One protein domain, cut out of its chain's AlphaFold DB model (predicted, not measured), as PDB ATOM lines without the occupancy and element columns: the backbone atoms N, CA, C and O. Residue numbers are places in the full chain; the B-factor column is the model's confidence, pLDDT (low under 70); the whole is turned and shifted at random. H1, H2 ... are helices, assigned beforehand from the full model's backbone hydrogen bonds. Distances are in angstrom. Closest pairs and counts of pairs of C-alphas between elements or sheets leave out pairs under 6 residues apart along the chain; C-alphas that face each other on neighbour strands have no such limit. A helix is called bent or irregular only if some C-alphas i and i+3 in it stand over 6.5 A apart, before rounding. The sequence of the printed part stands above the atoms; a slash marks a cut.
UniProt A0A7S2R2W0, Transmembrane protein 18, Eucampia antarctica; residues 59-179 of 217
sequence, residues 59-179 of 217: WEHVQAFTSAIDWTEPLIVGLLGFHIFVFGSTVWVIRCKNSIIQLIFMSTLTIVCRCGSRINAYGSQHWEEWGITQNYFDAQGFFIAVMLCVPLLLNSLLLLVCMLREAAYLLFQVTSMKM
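This is residues 59 to 179 of the 217 residues of the protein "Transmembrane protein 18" of Eucampia antarctica (UniProt A0A7S2R2W0). The longest helix, H4, runs along the length of a loose three-helix bundle, side by side with H2 and with H3a, the first arm of the bent helix H3; the last residues of H4, 168 to 179, stick out beyond the bundle at one end. At the other end the second arm, H3b, turns away from the line of H3a, a long link folds back from it to H4, and the short helix H1 stands free. The printed part has 121 residues with four named helices, H1, H2, H3 and H4 in that order along the chain, and no named strand, and its class is all helix. The whole is loose, with a radius of gyration of the C-alphas of 18.7 A, and the C-alphas span 65 by 31 by 24 A, the free end of H4 adding to the length.

H4, residues 142 to 179, is 52.6 A from first to last C-alpha, from C-alpha 142 at (47.269, -1.074, 50.969) to C-alpha 179 at (51.842, -25.047, 4.323). It has a kink of 30 degrees near residue 149 and is neither bent nor irregular, but only just: C-alphas 148 and 151 are 6.5 A apart. H2, residues 74 to 95, is 31.5 A long. H3, residues 99 to 126, was assigned as one helix by its hydrogen bonds but is bent, with C-alphas 114 and 117 7.1 A apart. Its arms are H3a, residues 99 to 114, 22.8 A long, and H3b, residues 117 to 126, 14.6 A long; residues 115 and 116 belong to neither. H1, residues 59 to 67, is 11.9 A long and begins with C-alpha 59 at (33.208, -12.538, 51.560).

H2, H3a and H4 form an up-and-down bundle, in which each helix or arm runs against the one before it in the chain. H4 touches H3a with residues 145 to 163 alone, at a shallow tilt of 24 degrees, opposite ways; their closest C-alphas, of Cys 113 and Cys 149, are 5.6 A apart. H4 touches H2 with residues 148 to 162 alone, at a shallow tilt of 3 degrees, the same way; the closest C-alphas, of Thr 90 and Asn 155, are 6.8 A apart. H2 and H3a form a helical hairpin and run opposite ways at a shallow tilt of 21 degrees. They touch through residues 93 to 94 of H2 and 101 to 105 of H3a alone, and their closest C-alphas, of Val 93 and Gln 102, are 6.1 A apart. H3a and H3b stand at a steep tilt of 54 degrees. H3b and H4 form a second helical hairpin, opposite ways at a shallow tilt of 31 degrees; H4 touches H3b with residues 144 to 145 alone, and the C-alphas of Asn 120 and Ile 144, the closest, are 6.3 A apart. H2 and H3b are apart, and H1 touches no helix. Each O i to N i+4 pair is within hydrogen-bond range in H1, H2 and H3a, against 5 of 6 in H3b and 33 of 34 in H4.

The two C-alphas farthest apart, those of Glu 128 and Met 179, are 66.5 A from each other. Residues 59 to 68, of which 59 to 67 belong to H1, stand free, and so do residues 168 to 179 of H4; the body without them has 99 residues and spans 47 by 24 by 19 A. The link from H2 to H3a is tight, with 3 residues, that from H1 to H2 is short, with 6, and that from H3b to H4, residues 127 to 141, is long, with 15. The printed part has no cut. The mean pLDDT of the printed part is 87.3, and no printed residue is under 70.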
ATOM      1  N   TRP A  59      34.408 -13.346  51.694       83.44
ATOM      2  CA  TRP A  59      33.208 -12.538  51.560       83.44
ATOM      3  C   TRP A  59      32.833 -11.726  52.809       83.44
ATOM      4  O   TRP A  59      32.437 -10.579  52.664       83.44
ATOM      5  N   GLU A  60      32.987 -12.269  54.017       84.69
ATOM      6  CA  GLU A  60      32.753 -11.551  55.279       84.69
ATOM      7  C   GLU A  60      33.776 -10.423  55.462       84.69
ATOM      8  O   GLU A  60      33.396  -9.304  55.800       84.69
ATOM      9  N   HIS A  61      35.048 -10.655  55.120       83.25
ATOM     10  CA  HIS A  61      36.069  -9.603  55.109       83.25
ATOM     11  C   HIS A  61      35.778  -8.504  54.086       83.25
ATOM     12  O   HIS A  61      35.896  -7.319  54.397       83.25
ATOM     13  N   VAL A  62      35.374  -8.881  52.867       82.62
ATOM     14  CA  VAL A  62      34.965  -7.919  51.837       82.62
ATOM     15  C   VAL A  62      33.735  -7.148  52.297       82.62
ATOM     16  O   VAL A  62      33.712  -5.928  52.175       82.62
ATOM     17  N   GLN A  63      32.739  -7.819  52.868       83.88
ATOM     18  CA  GLN A  63      31.523  -7.182  53.355       83.88
ATOM     19  C   GLN A  63      31.836  -6.188  54.478       83.88
ATOM     20  O   GLN A  63      31.431  -5.030  54.381       83.88
ATOM     21  N   ALA A  64      32.618  -6.593  55.479       83.38
ATOM     22  CA  ALA A  64      33.063  -5.719  56.560       83.38
ATOM     23  C   ALA A  64      33.819  -4.498  56.015       83.38
ATOM     24  O   ALA A  64      33.480  -3.364  56.351       83.38
ATOM     25  N   PHE A  65      34.758  -4.710  55.090       81.75
ATOM     26  CA  PHE A  65      35.494  -3.639  54.422       81.75
ATOM     27  C   PHE A  65      34.569  -2.688  53.652       81.75
ATOM     28  O   PHE A  65      34.646  -1.481  53.837       81.75
ATOM     29  N   THR A  66      33.641  -3.206  52.843       80.50
ATOM     30  CA  THR A  66      32.690  -2.375  52.083       80.50
ATOM     31  C   THR A  66      31.711  -1.609  52.969       80.50
ATOM     32  O   THR A  66      31.299  -0.516  52.592       80.50
ATOM     33  N   SER A  67      31.344  -2.163  54.129       81.38
ATOM     34  CA  SER A  67      30.460  -1.513  55.102       81.38
ATOM     35  C   SER A  67      31.159  -0.439  55.930       81.38
ATOM     36  O   SER A  67      30.510   0.498  56.377       81.38
ATOM     37  N   ALA A  68      32.474  -0.565  56.114       80.81
ATOM     38  CA  ALA A  68      33.289   0.412  56.824       80.81
ATOM     39  C   ALA A  68      33.663   1.625  55.954       80.81
ATOM     40  O   ALA A  68      34.236   2.581  56.467       80.81
ATOM     41  N   ILE A  69      33.382   1.579  54.648       81.88
ATOM     42  CA  ILE A  69      33.739   2.632  53.696       81.88
ATOM     43  C   ILE A  69      32.524   3.497  53.399       81.88
ATOM     44  O   ILE A  69      31.502   3.010  52.907       81.88
ATOM     45  N   ASP A  70      32.679   4.802  53.598       82.19
ATOM     46  CA  ASP A  70      31.676   5.783  53.206       82.19
ATOM     47  C   ASP A  70      31.752   6.044  51.692       82.19
ATOM     48  O   ASP A  70      32.627   6.741  51.175       82.19
ATOM     49  N   TRP A  71      30.797   5.483  50.947       80.56
ATOM     50  CA  TRP A  71      30.728   5.572  49.478       80.56
ATOM     51  C   TRP A  71      30.433   6.981  48.939       80.56
ATOM     52  O   TRP A  71      30.528   7.216  47.734       80.56
ATOM     53  N   THR A  72      30.067   7.916  49.812       82.00
ATOM     54  CA  THR A  72      29.812   9.325  49.482       82.00
ATOM     55  C   THR A  72      31.067  10.191  49.522       82.00
ATOM     56  O   THR A  72      31.008  11.349  49.112       82.00
ATOM     57  N   GLU A  73      32.192   9.663  50.006       84.25
ATOM     58  CA  GLU A  73      33.432  10.426  50.114       84.25
ATOM     59  C   GLU A  73      33.981  10.810  48.723       84.25
ATOM     60  O   GLU A  73      34.019   9.965  47.816       84.25
ATOM     61  N   PRO A  74      34.467  12.056  48.533       85.88
ATOM     62  CA  PRO A  74      34.955  12.539  47.238       85.88
ATOM     63  C   PRO A  74      36.041  11.649  46.620       85.88
ATOM     64  O   PRO A  74      36.064  11.443  45.405       85.88
ATOM     65  N   LEU A  75      36.911  11.075  47.460       85.31
ATOM     66  CA  LEU A  75      37.950  10.126  47.057       85.31
ATOM     67  C   LEU A  75      37.350   8.883  46.381       85.31
ATOM     68  O   LEU A  75      37.800   8.480  45.308       85.31
ATOM     69  N   ILE A  76      36.332   8.283  47.002       87.12
ATOM     70  CA  ILE A  76      35.705   7.039  46.542       87.12
ATOM     71  C   ILE A  76      34.900   7.289  45.271       87.12
ATOM     72  O   ILE A  76      34.998   6.517  44.316       87.12
ATOM     73  N   VAL A  77      34.173   8.407  45.208       89.00
ATOM     74  CA  VAL A  77      33.445   8.824  44.002       89.00
ATOM     75  C   VAL A  77      34.412   9.073  42.839       89.00
ATOM     76  O   VAL A  77      34.173   8.601  41.724       89.00
ATOM     77  N   GLY A  78      35.533   9.756  43.088       88.50
ATOM     78  CA  GLY A  78      36.586   9.963  42.092       88.50
ATOM     79  C   GLY A  78      37.190   8.647  41.599       88.50
ATOM     80  O   GLY A  78      37.366   8.454  40.393       88.50
ATOM     81  N   LEU A  79      37.438   7.707  42.512       89.94
ATOM     82  CA  LEU A  79      37.965   6.384  42.189       89.94
ATOM     83  C   LEU A  79      36.971   5.554  41.361       89.94
ATOM     84  O   LEU A  79      37.351   4.933  40.368       89.94
ATOM     85  N   LEU A  80      35.682   5.606  41.700       90.81
ATOM     86  CA  LEU A  80      34.620   4.964  40.928       90.81
ATOM     87  C   LEU A  80      34.524   5.548  39.511       90.81
ATOM     88  O   LEU A  80      34.468   4.797  38.535       90.81
ATOM     89  N   GLY A  81      34.567   6.877  39.380       93.69
ATOM     90  CA  GLY A  81      34.601   7.558  38.084       93.69
ATOM     91  C   GLY A  81      35.808   7.143  37.239       93.69
ATOM     92  O   GLY A  81      35.666   6.835  36.053       93.69
ATOM     93  N   PHE A  82      36.984   7.038  37.861       93.56
ATOM     94  CA  PHE A  82      38.188   6.511  37.223       93.56
ATOM     95  C   PHE A  82      37.995   5.068  36.728       93.56
ATOM     96  O   PHE A  82      38.348   4.763  35.588       93.56
ATOM     97  N   HIS A  83      37.380   4.184  37.519       94.00
ATOM     98  CA  HIS A  83      37.105   2.810  37.088       94.00
ATOM     99  C   HIS A  83      36.143   2.737  35.904       94.00
ATOM    100  O   HIS A  83      36.405   1.984  34.964       94.00
ATOM    101  N   ILE A  84      35.079   3.542  35.897       94.81
ATOM    102  CA  ILE A  84      34.147   3.628  34.763       94.81
ATOM    103  C   ILE A  84      34.889   4.099  33.506       94.81
ATOM    104  O   ILE A  84      34.729   3.511  32.435       94.81
ATOM    105  N   PHE A  85      35.744   5.114  33.632       95.12
ATOM    106  CA  PHE A  85      36.547   5.627  32.524       95.12
ATOM    107  C   PHE A  85      37.528   4.579  31.972       95.12
ATOM    108  O   PHE A  85      37.620   4.387  30.756       95.12
ATOM    109  N   VAL A  86      38.241   3.866  32.847       94.38
ATOM    110  CA  VAL A  86      39.179   2.801  32.460       94.38
ATOM    111  C   VAL A  86      38.446   1.628  31.814       94.38
ATOM    112  O   VAL A  86      38.915   1.099  30.806       94.38
ATOM    113  N   PHE A  87      37.289   1.239  32.345       94.56
ATOM    114  CA  PHE A  87      36.458   0.186  31.767       94.56
ATOM    115  C   PHE A  87      35.912   0.589  30.389       94.56
ATOM    116  O   PHE A  87      36.024  -0.169  29.425       94.56
ATOM    117  N   GLY A  88      35.403   1.815  30.248       95.25
ATOM    118  CA  GLY A  88      34.971   2.359  28.960       95.25
ATOM    119  C   GLY A  88      36.105   2.373  27.931       95.25
ATOM    120  O   GLY A  88      35.935   1.910  26.801       95.25
ATOM    121  N   SER A  89      37.293   2.814  28.353       94.00
ATOM    122  CA  SER A  89      38.505   2.825  27.527       94.00
ATOM    123  C   SER A  89      38.957   1.411  27.143       94.00
ATOM    124  O   SER A  89      39.303   1.176  25.989       94.00
ATOM    125  N   THR A  90      38.873   0.447  28.063       94.31
ATOM    126  CA  THR A  90      39.127  -0.986  27.820       94.31
ATOM    127  C   THR A  90      38.225  -1.515  26.705       94.31
ATOM    128  O   THR A  90      38.709  -2.081  25.723       94.31
ATOM    129  N   VAL A  91      36.913  -1.280  26.807       93.81
ATOM    130  CA  VAL A  91      35.940  -1.696  25.786       93.81
ATOM    131  C   VAL A  91      36.233  -1.030  24.438       93.81
ATOM    132  O   VAL A  91      36.179  -1.691  23.399       93.81
ATOM    133  N   TRP A  92      36.566   0.261  24.439       94.69
ATOM    134  CA  TRP A  92      36.919   0.996  23.224       94.69
ATOM    135  C   TRP A  92      38.175   0.430  22.546       94.69
ATOM    136  O   TRP A  92      38.147   0.130  21.352       94.69
ATOM    137  N   VAL A  93      39.238   0.176  23.311       94.12
ATOM    138  CA  VAL A  93      40.506  -0.391  22.824       94.12
ATOM    139  C   VAL A  93      40.319  -1.797  22.243       94.12
ATOM    140  O   VAL A  93      40.870  -2.105  21.180       94.12
ATOM    141  N   ILE A  94      39.491  -2.635  22.877       90.75
ATOM    142  CA  ILE A  94      39.113  -3.950  22.334       90.75
ATOM    143  C   ILE A  94      38.397  -3.781  20.984       90.75
ATOM    144  O   ILE A  94      38.688  -4.501  20.028       90.75
ATOM    145  N   ARG A  95      37.502  -2.790  20.852       90.00
ATOM    146  CA  ARG A  95      36.786  -2.520  19.593       90.00
ATOM    147  C   ARG A  95      37.667  -1.989  18.467       90.00
ATOM    148  O   ARG A  95      37.354  -2.252  17.308       90.00
ATOM    149  N   CYS A  96      38.763  -1.301  18.770       88.38
ATOM    150  CA  CYS A  96      39.698  -0.815  17.752       88.38
ATOM    151  C   CYS A  96      40.442  -1.940  17.010       88.38
ATOM    152  O   CYS A  96      41.000  -1.673  15.947       88.38
ATOM    153  N   LYS A  97      40.468  -3.178  17.544       84.56
ATOM    154  CA  LYS A  97      41.144  -4.356  16.950       84.56
ATOM    155  C   LYS A  97      42.594  -4.084  16.516       84.56
ATOM    156  O   LYS A  97      43.065  -4.608  15.508       84.56
ATOM    157  N   ASN A  98      43.288  -3.219  17.255       88.69
ATOM    158  CA  ASN A  98      44.681  -2.873  17.008       88.69
ATOM    159  C   ASN A  98      45.538  -3.386  18.168       88.69
ATOM    160  O   ASN A  98      45.542  -2.806  19.255       88.69
ATOM    161  N   SER A  99      46.292  -4.452  17.912       87.62
ATOM    162  CA  SER A  99      47.097  -5.139  18.922       87.62
ATOM    163  C   SER A  99      48.193  -4.249  19.533       87.62
ATOM    164  O   SER A  99      48.556  -4.444  20.690       87.62
ATOM    165  N   ILE A 100      48.689  -3.230  18.813       90.38
ATOM    166  CA  ILE A 100      49.671  -2.272  19.358       90.38
ATOM    167  C   ILE A 100      49.011  -1.390  20.422       90.38
ATOM    168  O   ILE A 100      49.558  -1.228  21.508       90.38
ATOM    169  N   ILE A 101      47.819  -0.857  20.136       92.31
ATOM    170  CA  ILE A 101      47.069  -0.020  21.088       92.31
ATOM    171  C   ILE A 101      46.672  -0.848  22.312       92.31
ATOM    172  O   ILE A 101      46.805  -0.370  23.434       92.31
ATOM    173  N   GLN A 102      46.250  -2.100  22.109       92.75
ATOM    174  CA  GLN A 102      45.941  -3.024  23.201       92.75
ATOM    175  C   GLN A 102      47.162  -3.254  24.103       92.75
ATOM    176  O   GLN A 102      47.033  -3.162  25.320       92.75
ATOM    177  N   LEU A 103      48.354  -3.466  23.532       91.88
ATOM    178  CA  LEU A 103      49.593  -3.645  24.297       91.88
ATOM    179  C   LEU A 103      50.004  -2.372  25.048       91.88
ATOM    180  O   LEU A 103      50.352  -2.451  26.227       91.88
ATOM    181  N   ILE A 104      49.939  -1.206  24.395       94.56
ATOM    182  CA  ILE A 104      50.225   0.092  25.027       94.56
ATOM    183  C   ILE A 104      49.270   0.324  26.196       94.56
ATOM    184  O   ILE A 104      49.706   0.662  27.288       94.56
ATOM    185  N   PHE A 105      47.975   0.090  26.003       94.50
ATOM    186  CA  PHE A 105      46.995   0.279  27.064       94.50
ATOM    187  C   PHE A 105      47.237  -0.679  28.240       94.50
ATOM    188  O   PHE A 105      47.249  -0.248  29.390       94.50
ATOM    189  N   MET A 106      47.525  -1.958  27.975       92.81
ATOM    190  CA  MET A 106      47.860  -2.945  29.013       92.81
ATOM    191  C   MET A 106      49.111  -2.544  29.814       92.81
ATOM    192  O   MET A 106      49.132  -2.652  31.045       92.81
ATOM    193  N   SER A 107      50.149  -2.040  29.137       93.69
ATOM    194  CA  SER A 107      51.359  -1.564  29.813       93.69
ATOM    195  C   SER A 107      51.072  -0.321  30.659       93.69
ATOM    196  O   SER A 107      51.500  -0.269  31.812       93.69
ATOM    197  N   THR A 108      50.262   0.620  30.159       93.44
ATOM    198  CA  THR A 108      49.795   1.782  30.925       93.44
ATOM    199  C   THR A 108      49.049   1.366  32.192       93.44
ATOM    200  O   THR A 108      49.388   1.862  33.263       93.44
ATOM    201  N   LEU A 109      48.105   0.418  32.119       93.56
ATOM    202  CA  LEU A 109      47.392  -0.081  33.307       93.56
ATOM    203  C   LEU A 109      48.358  -0.642  34.359       93.56
ATOM    204  O   LEU A 109      48.235  -0.344  35.544       93.56
ATOM    205  N   THR A 110      49.363  -1.404  33.923       91.31
ATOM    206  CA  THR A 110      50.363  -1.998  34.827       91.31
ATOM    207  C   THR A 110      51.239  -0.933  35.490       91.31
ATOM    208  O   THR A 110      51.564  -1.041  36.674       91.31
ATOM    209  N   ILE A 111      51.612   0.115  34.750       92.75
ATOM    210  CA  ILE A 111      52.363   1.257  35.287       92.75
ATOM    211  C   ILE A 111      51.526   1.988  36.340       92.75
ATOM    212  O   ILE A 111      52.034   2.268  37.423       92.75
ATOM    213  N   VAL A 112      50.240   2.229  36.067       91.75
ATOM    214  CA  VAL A 112      49.319   2.855  37.027       91.75
ATOM    215  C   VAL A 112      49.216   2.026  38.311       91.75
ATOM    216  O   VAL A 112      49.346   2.591  39.395       91.75
ATOM    217  N   CYS A 113      49.108   0.696  38.213       90.94
ATOM    218  CA  CYS A 113      49.141  -0.184  39.388       90.94
ATOM    219  C   CYS A 113      50.438  -0.022  40.202       90.94
ATOM    220  O   CYS A 113      50.388   0.065  41.428       90.94
ATOM    221  N   ARG A 114      51.607   0.080  39.551       89.69
ATOM    222  CA  ARG A 114      52.888   0.310  40.256       89.69
ATOM    223  C   ARG A 114      52.967   1.685  40.916       89.69
ATOM    224  O   ARG A 114      53.648   1.828  41.931       89.69
ATOM    225  N   CYS A 115      52.286   2.681  40.363       88.81
ATOM    226  CA  CYS A 115      52.236   4.028  40.922       88.81
ATOM    227  C   CYS A 115      51.315   4.151  42.146       88.81
ATOM    228  O   CYS A 115      51.366   5.185  42.811       88.81
ATOM    229  N   GLY A 116      50.530   3.124  42.495       86.00
ATOM    230  CA  GLY A 116      49.584   3.163  43.618       86.00
ATOM    231  C   GLY A 116      50.205   3.616  44.945       86.00
ATOM    232  O   GLY A 116      49.636   4.458  45.634       86.00
ATOM    233  N   SER A 117      51.423   3.164  45.263       84.06
ATOM    234  CA  SER A 117      52.136   3.581  46.484       84.06
ATOM    235  C   SER A 117      52.522   5.064  46.484       84.06
ATOM    236  O   SER A 117      52.510   5.715  47.528       84.06
ATOM    237  N   ARG A 118      52.833   5.626  45.311       86.06
ATOM    238  CA  ARG A 118      53.171   7.047  45.147       86.06
ATOM    239  C   ARG A 118      51.930   7.921  45.241       86.06
ATOM    240  O   ARG A 118      51.972   8.946  45.912       86.06
ATOM    241  N   ILE A 119      50.834   7.475  44.630       85.19
ATOM    242  CA  ILE A 119      49.521   8.119  44.738       85.19
ATOM    243  C   ILE A 119      49.088   8.157  46.206       85.19
ATOM    244  O   ILE A 119      48.677   9.203  46.696       85.19
ATOM    245  N   ASN A 120      49.263   7.048  46.928       89.19
ATOM    246  CA  ASN A 120      48.954   6.972  48.348       89.19
ATOM    247  C   ASN A 120      49.797   7.939  49.195       89.19
ATOM    248  O   ASN A 120      49.249   8.680  50.004       89.19
ATOM    249  N   ALA A 121      51.118   7.972  48.993       86.25
ATOM    250  CA  ALA A 121      52.000   8.871  49.740       86.25
ATOM    251  C   ALA A 121      51.680  10.355  49.495       86.25
ATOM    252  O   ALA A 121      51.809  11.170  50.405       86.25
ATOM    253  N   TYR A 122      51.264  10.697  48.274       84.62
ATOM    254  CA  TYR A 122      50.858  12.053  47.917       84.62
ATOM    255  C   TYR A 122      49.494  12.420  48.519       84.62
ATOM    256  O   TYR A 122      49.350  13.499  49.092       84.62
ATOM    257  N   GLY A 123      48.528  11.499  48.462       82.69
ATOM    258  CA  GLY A 123      47.211  11.672  49.070       82.69
ATOM    259  C   GLY A 123      47.271  11.803  50.591       82.69
ATOM    260  O   GLY A 123      46.638  12.690  51.149       82.69
ATOM    261  N   SER A 124      48.137  11.034  51.259       84.00
ATOM    262  CA  SER A 124      48.366  11.157  52.707       84.00
ATOM    263  C   SER A 124      48.926  12.518  53.139       84.00
ATOM    264  O   SER A 124      48.875  12.826  54.327       84.00
ATOM    265  N   GLN A 125      49.482  13.318  52.224       82.38
ATOM    266  CA  GLN A 125      50.012  14.652  52.531       82.38
ATOM    267  C   GLN A 125      49.005  15.774  52.245       82.38
ATOM    268  O   GLN A 125      49.093  16.816  52.878       82.38
ATOM    269  N   HIS A 126      48.053  15.559  51.329       82.81
ATOM    270  CA  HIS A 126      47.128  16.599  50.846       82.81
ATOM    271  C   HIS A 126      45.648  16.262  51.103       82.81
ATOM    272  O   HIS A 126      44.762  16.909  50.550       82.81
ATOM    273  N   TRP A 127      45.347  15.244  51.918       81.25
ATOM    274  CA  TRP A 127      43.965  14.808  52.156       81.25
ATOM    275  C   TRP A 127      43.095  15.908  52.786       81.25
ATOM    276  O   TRP A 127      41.938  16.052  52.394       81.25
ATOM    277  N   GLU A 128      43.661  16.730  53.678       77.94
ATOM    278  CA  GLU A 128      42.967  17.882  54.276       77.94
ATOM    279  C   GLU A 128      42.642  18.961  53.231       77.94
ATOM    280  O   GLU A 128      41.542  19.512  53.213       77.94
ATOM    281  N   GLU A 129      43.568  19.225  52.306       77.38
ATOM    282  CA  GLU A 129      43.397  20.228  51.245       77.38
ATOM    283  C   GLU A 129      42.353  19.809  50.199       77.38
ATOM    284  O   GLU A 129      41.762  20.653  49.526       77.38
ATOM    285  N   TRP A 130      42.101  18.507  50.066       71.81
ATOM    286  CA  TRP A 130      41.103  17.951  49.150       71.81
ATOM    287  C   TRP A 130      39.711  17.815  49.770       71.81
ATOM    288  O   TRP A 130      38.803  17.304  49.113       71.81
ATOM    289  N   GLY A 131      39.528  18.282  51.010       70.38
ATOM    290  CA  GLY A 131      38.248  18.216  51.710       70.38
ATOM    291  C   GLY A 131      37.791  16.784  51.988       70.38
ATOM    292  O   GLY A 131      36.590  16.527  52.025       70.38
ATOM    293  N   ILE A 132      38.735  15.847  52.128       81.81
ATOM    294  CA  ILE A 132      38.449  14.456  52.482       81.81
ATOM    295  C   ILE A 132      38.243  14.387  53.998       81.81
ATOM    296  O   ILE A 132      39.100  14.830  54.762       81.81
ATOM    297  N   THR A 133      37.124  13.814  54.440       74.19
ATOM    298  CA  THR A 133      36.754  13.799  55.866       74.19
ATOM    299  C   THR A 133      37.567  12.778  56.666       74.19
ATOM    300  O   THR A 133      37.811  12.969  57.857       74.19
ATOM    301  N   GLN A 134      37.988  11.684  56.025       77.06
ATOM    302  CA  GLN A 134      38.706  10.578  56.662       77.06
ATOM    303  C   GLN A 134      40.012  10.245  55.934       77.06
ATOM    304  O   GLN A 134      40.051  10.094  54.713       77.06
ATOM    305  N   ASN A 135      41.094  10.061  56.690       81.00
ATOM    306  CA  ASN A 135      42.368   9.642  56.116       81.00
ATOM    307  C   ASN A 135      42.365   8.131  55.805       81.00
ATOM    308  O   ASN A 135      42.720   7.308  56.645       81.00
ATOM    309  N   TYR A 136      41.985   7.782  54.576       81.12
ATOM    310  CA  TYR A 136      42.030   6.413  54.041       81.12
ATOM    311  C   TYR A 136      43.444   5.947  53.641       81.12
ATOM    312  O   TYR A 136      43.625   4.803  53.211       81.12
ATOM    313  N   PHE A 137      44.447   6.826  53.713       84.25
ATOM    314  CA  PHE A 137      45.809   6.521  53.294       84.25
ATOM    315  C   PHE A 137      46.590   5.881  54.441       84.25
ATOM    316  O   PHE A 137      46.686   6.420  55.540       84.25
ATOM    317  N   ASP A 138      47.185   4.727  54.157       84.44
ATOM    318  CA  ASP A 138      47.995   3.975  55.116       84.44
ATOM    319  C   ASP A 138      49.486   4.107  54.767       84.44
ATOM    320  O   ASP A 138      49.838   4.347  53.611       84.44
ATOM    321  N   ALA A 139      50.392   3.895  55.722       81.62
ATOM    322  CA  ALA A 139      51.841   3.964  55.519       81.62
ATOM    323  C   ALA A 139      52.328   3.010  54.412       81.62
ATOM    324  O   ALA A 139      53.248   3.336  53.662       81.62
ATOM    325  N   GLN A 140      51.684   1.846  54.282       80.81
ATOM    326  CA  GLN A 140      51.971   0.861  53.231       80.81
ATOM    327  C   GLN A 140      51.186   1.113  51.931       80.81
ATOM    328  O   GLN A 140      51.532   0.576  50.879       80.81
ATOM    329  N   GLY A 141      50.125   1.921  51.983       83.88
ATOM    330  CA  GLY A 141      49.246   2.206  50.849       83.88
ATOM    331  C   GLY A 141      48.382   1.042  50.380       83.88
ATOM    332  O   GLY A 141      47.998   0.995  49.211       83.88
ATOM    333  N   PHE A 142      48.062   0.113  51.283       84.62
ATOM    334  CA  PHE A 142      47.269  -1.074  50.969       84.62
ATOM    335  C   PHE A 142      45.864  -0.726  50.467       84.62
ATOM    336  O   PHE A 142      45.423  -1.303  49.477       84.62
ATOM    337  N   PHE A 143      45.193   0.250  51.085       87.31
ATOM    338  CA  PHE A 143      43.844   0.665  50.694       87.31
ATOM    339  C   PHE A 143      43.765   1.066  49.212       87.31
ATOM    340  O   PHE A 143      43.035   0.454  48.429       87.31
ATOM    341  N   ILE A 144      44.586   2.042  48.809       87.81
ATOM    342  CA  ILE A 144      44.665   2.496  47.416       87.81
ATOM    343  C   ILE A 144      45.160   1.370  46.514       87.81
ATOM    344  O   ILE A 144      44.629   1.198  45.422       87.81
ATOM    345  N   ALA A 145      46.141   0.578  46.949       88.25
ATOM    346  CA  ALA A 145      46.649  -0.527  46.147       88.25
ATOM    347  C   ALA A 145      45.558  -1.562  45.841       88.25
ATOM    348  O   ALA A 145      45.412  -1.935  44.683       88.25
ATOM    349  N   VAL A 146      44.762  -1.995  46.818       88.25
ATOM    350  CA  VAL A 146      43.689  -2.977  46.603       88.25
ATOM    351  C   VAL A 146      42.579  -2.390  45.744       88.25
ATOM    352  O   VAL A 146      42.233  -2.981  44.718       88.25
ATOM    353  N   MET A 147      42.067  -1.214  46.113       88.38
ATOM    354  CA  MET A 147      40.957  -0.589  45.393       88.38
ATOM    355  C   MET A 147      41.325  -0.243  43.950       88.38
ATOM    356  O   MET A 147      40.517  -0.429  43.047       88.38
ATOM    357  N   LEU A 148      42.565   0.191  43.703       90.06
ATOM    358  CA  LEU A 148      43.050   0.487  42.360       90.06
ATOM    359  C   LEU A 148      43.385  -0.793  41.583       90.06
ATOM    360  O   LEU A 148      42.971  -0.943  40.435       90.06
ATOM    361  N   CYS A 149      44.137  -1.724  42.177       90.44
ATOM    362  CA  CYS A 149      44.692  -2.858  41.439       90.44
ATOM    363  C   CYS A 149      43.646  -3.910  41.097       90.44
ATOM    364  O   CYS A 149      43.696  -4.416  39.985       90.44
ATOM    365  N   VAL A 150      42.713  -4.258  41.989       90.69
ATOM    366  CA  VAL A 150      41.742  -5.345  41.743       90.69
ATOM    367  C   VAL A 150      40.950  -5.141  40.436       90.69
ATOM    368  O   VAL A 150      41.024  -5.999  39.549       90.69
ATOM    369  N   PRO A 151      40.251  -4.009  40.233       90.62
ATOM    370  CA  PRO A 151      39.535  -3.748  38.984       90.62
ATOM    371  C   PRO A 151      40.467  -3.528  37.784       90.62
ATOM    372  O   PRO A 151      40.129  -3.918  36.664       90.62
ATOM    373  N   LEU A 152      41.653  -2.936  37.967       92.81
ATOM    374  CA  LEU A 152      42.617  -2.763  36.869       92.81
ATOM    375  C   LEU A 152      43.181  -4.104  36.392       92.81
ATOM    376  O   LEU A 152      43.342  -4.313  35.189       92.81
ATOM    377  N   LEU A 153      43.437  -5.027  37.316       91.75
ATOM    378  CA  LEU A 153      43.930  -6.365  37.028       91.75
ATOM    379  C   LEU A 153      42.868  -7.183  36.290       91.75
ATOM    380  O   LEU A 153      43.195  -7.874  35.329       91.75
ATOM    381  N   LEU A 154      41.594  -7.039  36.671       92.94
ATOM    382  CA  LEU A 154      40.480  -7.644  35.945       92.94
ATOM    383  C   LEU A 154      40.386  -7.114  34.504       92.94
ATOM    384  O   LEU A 154      40.291  -7.905  33.567       92.94
ATOM    385  N   ASN A 155      40.489  -5.796  34.302       93.69
ATOM    386  CA  ASN A 155      40.519  -5.197  32.960       93.69
ATOM    387  C   ASN A 155      41.714  -5.693  32.131       93.69
ATOM    388  O   ASN A 155      41.563  -6.073  30.971       93.69
ATOM    389  N   SER A 156      42.897  -5.744  32.743       92.44
ATOM    390  CA  SER A 156      44.112  -6.300  32.147       92.44
ATOM    391  C   SER A 156      43.926  -7.761  31.728       92.44
ATOM    392  O   SER A 156      44.312  -8.142  30.624       92.44
ATOM    393  N   LEU A 157      43.304  -8.581  32.577       93.81
ATOM    394  CA  LEU A 157      43.026  -9.983  32.284       93.81
ATOM    395  C   LEU A 157      42.080 -10.128  31.084       93.81
ATOM    396  O   LEU A 157      42.331 -10.954  30.206       93.81
ATOM    397  N   LEU A 158      41.035  -9.300  31.002       91.81
ATOM    398  CA  LEU A 158      40.128  -9.276  29.851       91.81
ATOM    399  C   LEU A 158      40.870  -8.928  28.554       91.81
ATOM    400  O   LEU A 158      40.731  -9.649  27.563       91.81
ATOM    401  N   LEU A 159      41.704  -7.881  28.566       92.38
ATOM    402  CA  LEU A 159      42.542  -7.523  27.416       92.38
ATOM    403  C   LEU A 159      43.468  -8.666  27.010       92.38
ATOM    404  O   LEU A 159      43.586  -8.970  25.823       92.38
ATOM    405  N   LEU A 160      44.114  -9.301  27.987       92.44
ATOM    406  CA  LEU A 160      45.036 -10.402  27.747       92.44
ATOM    407  C   LEU A 160      44.333 -11.573  27.052       92.44
ATOM    408  O   LEU A 160      44.856 -12.102  26.073       92.44
ATOM    409  N   VAL A 161      43.133 -11.950  27.503       92.62
ATOM    410  CA  VAL A 161      42.341 -13.018  26.873       92.62
ATOM    411  C   VAL A 161      41.943 -12.643  25.442       92.62
ATOM    412  O   VAL A 161      42.042 -13.483  24.544       92.62
ATOM    413  N   CYS A 162      41.528 -11.397  25.197       90.62
ATOM    414  CA  CYS A 162      41.211 -10.910  23.850       90.62
ATOM    415  C   CYS A 162      42.431 -10.972  22.917       90.62
ATOM    416  O   CYS A 162      42.355 -11.582  21.849       90.62
ATOM    417  N   MET A 163      43.569 -10.434  23.356       89.12
ATOM    418  CA  MET A 163      44.834 -10.450  22.614       89.12
ATOM    419  C   MET A 163      45.321 -11.867  22.331       89.12
ATOM    420  O   MET A 163      45.775 -12.164  21.228       89.12
ATOM    421  N   LEU A 164      45.206 -12.768  23.307       91.19
ATOM    422  CA  LEU A 164      45.630 -14.153  23.145       91.19
ATOM    423  C   LEU A 164      44.786 -14.879  22.089       91.19
ATOM    424  O   LEU A 164      45.329 -15.638  21.288       91.19
ATOM    425  N   ARG A 165      43.474 -14.612  22.038       89.50
ATOM    426  CA  ARG A 165      42.588 -15.140  20.987       89.50
ATOM    427  C   ARG A 165      42.970 -14.611  19.605       89.50
ATOM    428  O   ARG A 165      43.038 -15.396  18.659       89.50
ATOM    429  N   GLU A 166      43.244 -13.311  19.484       88.12
ATOM    430  CA  GLU A 166      43.703 -12.702  18.228       88.12
ATOM    431  C   GLU A 166      45.042 -13.300  17.771       88.12
ATOM    432  O   GLU A 166      45.178 -13.726  16.621       88.12
ATOM    433  N   ALA A 167      46.010 -13.413  18.683       87.94
ATOM    434  CA  ALA A 167      47.318 -13.998  18.414       87.94
ATOM    435  C   ALA A 167      47.218 -15.474  17.999       87.94
ATOM    436  O   ALA A 167      47.868 -15.885  17.036       87.94
ATOM    437  N   ALA A 168      46.372 -16.263  18.669       88.94
ATOM    438  CA  ALA A 168      46.125 -17.654  18.306       88.94
ATOM    439  C   ALA A 168      45.559 -17.765  16.883       88.94
ATOM    440  O   ALA A 168      46.085 -18.527  16.072       88.94
ATOM    441  N   TYR A 169      44.545 -16.962  16.540       88.44
ATOM    442  CA  TYR A 169      43.965 -16.950  15.194       88.44
ATOM    443  C   TYR A 169      45.003 -16.597  14.119       88.44
ATOM    444  O   TYR A 169      45.105 -17.288  13.101       88.44
ATOM    445  N   LEU A 170      45.826 -15.571  14.363       85.88
ATOM    446  CA  LEU A 170      46.921 -15.192  13.467       85.88
ATOM    447  C   LEU A 170      47.949 -16.318  13.317       85.88
ATOM    448  O   LEU A 170      48.379 -16.612  12.202       85.88
ATOM    449  N   LEU A 171      48.311 -17.000  14.405       87.38
ATOM    450  CA  LEU A 171      49.256 -18.116  14.375       87.38
ATOM    451  C   LEU A 171      48.720 -19.297  13.555       87.38
ATOM    452  O   LEU A 171      49.445 -19.847  12.717       87.38
ATOM    453  N   PHE A 172      47.449 -19.663  13.734       86.88
ATOM    454  CA  PHE A 172      46.793 -20.690  12.922       86.88
ATOM    455  C   PHE A 172      46.744 -20.296  11.440       86.88
ATOM    456  O   PHE A 172      47.034 -21.119  10.561       86.88
ATOM    457  N   GLN A 173      46.449 -19.029  11.141       86.25
ATOM    458  CA  GLN A 173      46.409 -18.523   9.772       86.25
ATOM    459  C   GLN A 173      47.796 -18.552   9.114       86.25
ATOM    460  O   GLN A 173      47.944 -19.054   7.997       86.25
ATOM    461  N   VAL A 174      48.834 -18.090   9.814       84.69
ATOM    462  CA  VAL A 174      50.224 -18.103   9.337       84.69
ATOM    463  C   VAL A 174      50.711 -19.530   9.111       84.69
ATOM    464  O   VAL A 174      51.344 -19.810   8.092       84.69
ATOM    465  N   THR A 175      50.388 -20.454  10.014       84.50
ATOM    466  CA  THR A 175      50.739 -21.874   9.871       84.50
ATOM    467  C   THR A 175      50.087 -22.472   8.623       84.50
ATOM    468  O   THR A 175      50.762 -23.097   7.802       84.50
ATOM    469  N   SER A 176      48.807 -22.173   8.398       79.06
ATOM    470  CA  SER A 176      48.069 -22.598   7.204       79.06
ATOM    471  C   SER A 176      48.647 -22.011   5.910       79.06
ATOM    472  O   SER A 176      48.768 -22.705   4.896       79.06
ATOM    473  N   MET A 177      49.048 -20.737   5.924       82.44
ATOM    474  CA  MET A 177      49.670 -20.074   4.774       82.44
ATOM    475  C   MET A 177      51.054 -20.646   4.453       82.44
ATOM    476  O   MET A 177      51.355 -20.889   3.281       82.44
ATOM    477  N   LYS A 178      51.873 -20.936   5.471       79.31
ATOM    478  CA  LYS A 178      53.191 -21.571   5.304       79.31
ATOM    479  C   LYS A 178      53.082 -22.931   4.608       79.31
ATOM    480  O   LYS A 178      53.866 -23.206   3.699       79.31
ATOM    481  N   MET A 179      52.086 -23.746   4.964       78.81
ATOM    482  CA  MET A 179      51.842 -25.047   4.323       78.81
ATOM    483  C   MET A 179      51.426 -24.905   2.854       78.81
ATOM    484  O   MET A 179      51.984 -25.575   1.983       78.81
TER     485      MET A 179